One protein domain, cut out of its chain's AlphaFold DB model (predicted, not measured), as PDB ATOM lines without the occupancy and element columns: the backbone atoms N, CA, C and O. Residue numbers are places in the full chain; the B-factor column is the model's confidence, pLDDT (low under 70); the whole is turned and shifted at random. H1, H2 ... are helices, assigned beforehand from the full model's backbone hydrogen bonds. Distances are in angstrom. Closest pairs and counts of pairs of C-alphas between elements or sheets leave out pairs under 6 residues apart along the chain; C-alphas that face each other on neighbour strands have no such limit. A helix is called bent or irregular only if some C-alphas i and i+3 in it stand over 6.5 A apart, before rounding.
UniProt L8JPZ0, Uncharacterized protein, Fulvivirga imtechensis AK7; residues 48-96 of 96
ATOM      1  N   ASP A  48     206.381  94.851  10.844       80.75
ATOM      2  CA  ASP A  48     206.183  94.077   9.627       80.75
ATOM      3  C   ASP A  48     206.622  92.627   9.837       80.75
ATOM      4  O   ASP A  48     207.623  92.342  10.499       80.75
ATOM      5  N   SER A  49     205.867  91.699   9.255       77.69
ATOM      6  CA  SER A  49     206.195  90.269   9.214       77.69
ATOM      7  C   SER A  49     206.799  89.869   7.869       77.69
ATOM      8  O   SER A  49     206.609  88.740   7.409       77.69
ATOM      9  N   ASP A  50     207.445  90.823   7.198       75.12
ATOM     10  CA  ASP A  50     207.851  90.658   5.812       75.12
ATOM     11  C   ASP A  50     208.909  89.557   5.693       75.12
ATOM     12  O   ASP A  50     209.950  89.564   6.356       75.12
ATOM     13  N   THR A  51     208.601  88.553   4.880       69.56
ATOM     14  CA  THR A  51     209.397  87.332   4.745       69.56
ATOM     15  C   THR A  51     210.245  87.467   3.493       69.56
ATOM     16  O   THR A  51     209.979  86.867   2.453       69.56
ATOM     17  N   SER A  52     211.284  88.302   3.582       74.00
ATOM     18  CA  SER A  52     212.318  88.340   2.544       74.00
ATOM     19  C   SER A  52     212.846  86.923   2.305       74.00
ATOM     20  O   SER A  52     213.014  86.156   3.260       74.00
ATOM     21  N   ARG A  53     213.108  86.568   1.038       66.69
ATOM     22  CA  ARG A  53     213.533  85.214   0.629       66.69
ATOM     23  C   ARG A  53     214.668  84.666   1.501       66.69
ATOM     24  O   ARG A  53     214.589  83.521   1.924       66.69
ATOM     25  N   GLY A  54     215.633  85.509   1.879       73.19
ATOM     26  CA  GLY A  54     216.742  85.104   2.750       73.19
ATOM     27  C   GLY A  54     216.337  84.721   4.182       73.19
ATOM     28  O   GLY A  54     216.980  83.868   4.785       73.19
ATOM     29  N   LEU A  55     215.262  85.294   4.741       72.88
ATOM     30  CA  LEU A  55     214.758  84.901   6.066       72.88
ATOM     31  C   LEU A  55     213.958  83.596   6.009       72.88
ATOM     32  O   LEU A  55     214.044  82.784   6.929       72.88
ATOM     33  N   VAL A  56     213.213  83.379   4.923       75.31
ATOM     34  CA  VAL A  56     212.487  82.121   4.694       75.31
ATOM     35  C   VAL A  56     213.471  80.969   4.485       75.31
ATOM     36  O   VAL A  56     213.299  79.905   5.075       75.31
ATOM     37  N   GLU A  57     214.539  81.195   3.717       76.38
ATOM     38  CA  GLU A  57     215.633  80.234   3.523       76.38
ATOM     39  C   GLU A  57     216.387  79.929   4.828       76.38
ATOM     40  O   GLU A  57     216.828  78.802   5.034       76.38
ATOM     41  N   ALA A  58     216.462  80.892   5.753       79.25
ATOM     42  CA  ALA A  58     216.998  80.692   7.101       79.25
ATOM     43  C   ALA A  58     216.032  79.958   8.060       79.25
ATOM     44  O   ALA A  58     216.337  79.806   9.244       79.25
ATOM     45  N   GLY A  59     214.861  79.517   7.583       80.56
ATOM     46  CA  GLY A  59     213.867  78.791   8.378       80.56
ATOM     47  C   GLY A  59     213.098  79.659   9.379       80.56
ATOM     48  O   GLY A  59     212.481  79.130  10.305       80.56
ATOM     49  N   LEU A  60     213.127  80.988   9.232       82.56
ATOM     50  CA  LEU A  60     212.439  81.901  10.143       82.56
ATOM     51  C   LEU A  60     210.958  82.010   9.788       82.56
ATOM     52  O   LEU A  60     210.576  82.293   8.652       82.56
ATOM     53  N   THR A  61     210.106  81.834  10.797       85.69
ATOM     54  CA  THR A  61     208.663  82.023  10.634       85.69
ATOM     55  C   THR A  61     208.299  83.514  10.644       85.69
ATOM     56  O   THR A  61     208.952  84.299  11.344       85.69
ATOM     57  N   PRO A  62     207.212  83.926   9.963       83.00
ATOM     58  CA  PRO A  62     206.729  85.310   9.996       83.00
ATOM     59  C   PRO A  62     206.492  85.843  11.419       83.00
ATOM     60  O   PRO A  62     206.728  87.018  11.695       83.00
ATOM     61  N   GLY A  63     206.071  84.969  12.343       86.19
ATOM     62  CA  GLY A  63     205.874  85.317  13.752       86.19
ATOM     63  C   GLY A  63     207.183  85.684  14.453       86.19
ATOM     64  O   GLY A  63     207.263  86.725  15.102       86.19
ATOM     65  N   THR A  64     208.234  84.879  14.274       85.69
ATOM     66  CA  THR A  64     209.564  85.168  14.831       85.69
ATOM     67  C   THR A  64     210.117  86.486  14.292       85.69
ATOM     68  O   THR A  64     210.622  87.301  15.060       85.69
ATOM     69  N   ILE A  65     209.966  86.731  12.989       87.75
ATOM     70  CA  ILE A  65     210.447  87.952  12.325       87.75
ATOM     71  C   ILE A  65     209.760  89.188  12.907       87.75
ATOM     72  O   ILE A  65     210.428  90.155  13.277       87.75
ATOM     73  N   LYS A  66     208.437  89.123  13.076       89.75
ATOM     74  CA  LYS A  66     207.653  90.213  13.655       89.75
ATOM     75  C   LYS A  66     208.067  90.526  15.095       89.75
ATOM     76  O   LYS A  66     208.220  91.694  15.446       89.75
ATOM     77  N   VAL A  67     208.298  89.500  15.920       90.69
ATOM     78  CA  VAL A  67     208.770  89.675  17.306       90.69
ATOM     79  C   VAL A  67     210.149  90.330  17.337       90.69
ATOM     80  O   VAL A  67     210.350  91.292  18.076       90.69
ATOM     81  N   VAL A  68     211.092  89.864  16.515       90.75
ATOM     82  CA  VAL A  68     212.441  90.448  16.446       90.75
ATOM     83  C   VAL A  68     212.377  91.907  15.989       90.75
ATOM     84  O   VAL A  68     212.997  92.770  16.612       90.75
ATOM     85  N   GLY A  69     211.574  92.210  14.966       89.19
ATOM     86  CA  GLY A  69     211.351  93.577  14.495       89.19
ATOM     87  C   GLY A  69     210.760  94.489  15.573       89.19
ATOM     88  O   GLY A  69     211.219  95.621  15.744       89.19
ATOM     89  N   ALA A  70     209.796  93.992  16.348       91.56
ATOM     90  CA  ALA A  70     209.213  94.713  17.476       91.56
ATOM     91  C   ALA A  70     210.237  94.981  18.590       91.56
ATOM     92  O   ALA A  70     210.324  96.104  19.094       91.56
ATOM     93  N   CYS A  71     211.053  93.984  18.944       91.62
ATOM     94  CA  CYS A  71     212.127  94.125  19.928       91.62
ATOM     95  C   CYS A  71     213.152  95.181  19.497       91.62
ATOM     96  O   CYS A  71     213.494  96.063  20.286       91.62
ATOM     97  N   LEU A  72     213.595  95.138  18.235       92.69
ATOM     98  CA  LEU A  72     214.540  96.107  17.677       92.69
ATOM     99  C   LEU A  72     213.966  97.528  17.683       92.69
ATOM    100  O   LEU A  72     214.622  98.449  18.163       92.69
ATOM    101  N   ARG A  73     212.717  97.714  17.233       93.12
ATOM    102  CA  ARG A  73     212.059  99.034  17.283       93.12
ATOM    103  C   ARG A  73     211.927  99.545  18.713       93.12
ATOM    104  O   ARG A  73     212.220 100.709  18.965       93.12
ATOM    105  N   THR A  74     211.536  98.685  19.652       93.62
ATOM    106  CA  THR A  74     211.417  99.056  21.070       93.62
ATOM    107  C   THR A  74     212.763  99.510  21.633       93.62
ATOM    108  O   THR A  74     212.829 100.558  22.270       93.62
ATOM    109  N   MET A  75     213.845  98.783  21.336       94.25
ATOM    110  CA  MET A  75     215.207  99.175  21.708       94.25
ATOM    111  C   MET A  75     215.562 100.559  21.151       94.25
ATOM    112  O   MET A  75     216.034 101.407  21.903       94.25
ATOM    113  N   TYR A  76     215.311 100.818  19.863       93.44
ATOM    114  CA  TYR A  76     215.629 102.111  19.251       93.44
ATOM    115  C   TYR A  76     214.835 103.267  19.857       93.44
ATOM    116  O   TYR A  76     215.405 104.323  20.122       93.44
ATOM    117  N   VAL A  77     213.545 103.070  20.141       94.25
ATOM    118  CA  VAL A  77     212.730 104.092  20.808       94.25
ATOM    119  C   VAL A  77     213.278 104.391  22.203       94.25
ATOM    120  O   VAL A  77     213.476 105.556  22.548       94.25
ATOM    121  N   LEU A  78     213.577 103.356  22.992       94.12
ATOM    122  CA  LEU A  78     214.150 103.524  24.327       94.12
ATOM    123  C   LEU A  78     215.528 104.180  24.285       94.12
ATOM    124  O   LEU A  78     215.832 104.999  25.146       94.12
ATOM    125  N   PHE A  79     216.341 103.869  23.278       95.12
ATOM    126  CA  PHE A  79     217.652 104.474  23.094       95.12
ATOM    127  C   PHE A  79     217.549 105.985  22.854       95.12
ATOM    128  O   PHE A  79     218.233 106.761  23.520       95.12
ATOM    129  N   VAL A  80     216.645 106.424  21.973       96.00
ATOM    130  CA  VAL A  80     216.412 107.859  21.741       96.00
ATOM    131  C   VAL A  80     215.858 108.532  22.998       96.00
ATOM    132  O   VAL A  80     216.355 109.586  23.390       96.00
ATOM    133  N   LEU A  81     214.882 107.916  23.674       94.56
ATOM    134  CA  LEU A  81     214.342 108.437  24.934       94.56
ATOM    135  C   LEU A  81     215.419 108.557  26.019       94.56
ATOM    136  O   LEU A  81     215.422 109.536  26.762       94.56
ATOM    137  N   ALA A  82     216.348 107.604  26.089       94.31
ATOM    138  CA  ALA A  82     217.467 107.648  27.019       94.31
ATOM    139  C   ALA A  82     218.404 108.821  26.711       94.31
ATOM    140  O   ALA A  82     218.746 109.566  27.625       94.31
ATOM    141  N   ILE A  83     218.763 109.038  25.441       96.94
ATOM    142  CA  ILE A  83     219.581 110.191  25.034       96.94
ATOM    143  C   ILE A  83     218.887 111.501  25.417       96.94
ATOM    144  O   ILE A  83     219.502 112.352  26.055       96.94
ATOM    145  N   VAL A  84     217.602 111.654  25.087       96.06
ATOM    146  CA  VAL A  84     216.823 112.852  25.442       96.06
ATOM    147  C   VAL A  84     216.787 113.048  26.958       96.06
ATOM    148  O   VAL A  84     217.016 114.155  27.439       96.06
ATOM    149  N   GLY A  85     216.557 111.975  27.717       94.44
ATOM    150  CA  GLY A  85     216.555 112.005  29.177       94.44
ATOM    151  C   GLY A  85     217.900 112.427  29.768       94.44
ATOM    152  O   GLY A  85     217.928 113.224  30.705       94.44
ATOM    153  N   ILE A  86     219.011 111.953  29.198       95.19
ATOM    154  CA  ILE A  86     220.365 112.352  29.600       95.19
ATOM    155  C   ILE A  86     220.577 113.841  29.322       95.19
ATOM    156  O   ILE A  86     220.942 114.572  30.236       95.19
ATOM    157  N   VAL A  87     220.284 114.315  28.107       96.00
ATOM    158  CA  VAL A  87     220.438 115.734  27.744       96.00
ATOM    159  C   VAL A  87     219.620 116.625  28.681       96.00
ATOM    160  O   VAL A  87     220.138 117.608  29.207       96.00
ATOM    161  N   PHE A  88     218.367 116.258  28.953       94.75
ATOM    162  CA  PHE A  88     217.505 117.008  29.866       94.75
ATOM    163  C   PHE A  88     218.043 117.003  31.304       94.75
ATOM    164  O   PHE A  88     217.973 118.016  32.001       94.75
ATOM    165  N   SER A  89     218.607 115.876  31.750       94.75
ATOM    166  CA  SER A  89     219.229 115.760  33.069       94.75
ATOM    167  C   SER A  89     220.451 116.667  33.201       94.75
ATOM    168  O   SER A  89     220.566 117.373  34.201       94.75
ATOM    169  N   GLU A  90     221.323 116.692  32.195       94.81
ATOM    170  CA  GLU A  90     222.528 117.522  32.199       94.81
ATOM    171  C   GLU A  90     222.192 119.019  32.133       94.81
ATOM    172  O   GLU A  90     222.755 119.798  32.897       94.81
ATOM    173  N   ILE A  91     221.205 119.429  31.324       94.69
ATOM    174  CA  ILE A  91     220.727 120.824  31.294       94.69
ATOM    175  C   ILE A  91     220.182 121.241  32.664       94.69
ATOM    176  O   ILE A  91     220.521 122.308  33.169       94.69
ATOM    177  N   ASN A  92     219.359 120.401  33.294       94.44
ATOM    178  CA  ASN A  92     218.759 120.735  34.583       94.44
ATOM    179  C   ASN A  92     219.806 120.836  35.708       94.44
ATOM    180  O   ASN A  92     219.665 121.679  36.589       94.44
ATOM    181  N   LYS A  93     220.864 120.014  35.665       92.38
ATOM    182  CA  LYS A  93     222.021 120.131  36.573       92.38
ATOM    183  C   LYS A  93     222.878 121.364  36.288       92.38
ATOM    184  O   LYS A  93     223.484 121.898  37.201       92.38
ATOM    185  N   ALA A  94     222.981 121.793  35.033       88.69
ATOM    186  CA  ALA A  94     223.765 122.972  34.676       88.69
ATOM    187  C   ALA A  94     223.074 124.283  35.091       88.69
ATOM    188  O   ALA A  94     223.746 125.280  35.339       88.69
ATOM    189  N   ILE A  95     221.738 124.289  35.149       90.56
ATOM    190  CA  ILE A  95     220.936 125.463  35.525       90.56
ATOM    191  C   ILE A  95     220.773 125.591  37.050       90.56
ATOM    192  O   ILE A  95     220.600 126.710  37.538       90.56
ATOM    193  N   ARG A  96     220.795 124.481  37.798       67.81
ATOM    194  CA  ARG A  96     220.529 124.439  39.244       67.81
ATOM    195  C   ARG A  96     221.733 123.960  40.042       67.81
ATOM    196  O   ARG A  96     222.047 124.634  41.045       67.81
TER     197      ARG A  96
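This is residues 48 to 96 of the 96 residues of an uncharacterized protein of Fulvivirga imtechensis AK7 (UniProt L8JPZ0). A single long helix, H2, makes the length of a rod, with a small hooked head at its first end made of residues 48 to 61, among them the short helix H1. Residues 71 to 96 stick out free of the head. The printed part has 49 residues with two named helices, H1 then H2, and no named strand; the class is all helix. The whole is extended, with a radius of gyration of the C-alphas of 18.0 A and spans of 57 by 15 by 12 A.

H1 is residues 53 to 57, beginning at C-alpha 53 (213.533, 85.214, 0.629). H2 is residues 62 to 95, 49.7 A from C-alpha 62 (206.729, 85.310, 9.996) to C-alpha 95 (220.936, 125.463, 35.525), and is not bent.

A tight link of 4 residues joins H1 to H2. The two helices are only just apart, their closest C-alphas 8.2 A from each other. In H1 and H2 every O i to N i+4 pair is within hydrogen-bond range.

The C-alphas farthest apart, of Glu 57 and Arg 96, are 57.0 A from each other. The printed part has no cut and ends at the chain's last residue. Mean pLDDT of the printed part is 87.4; residues 51, 53 and 96 are under 70.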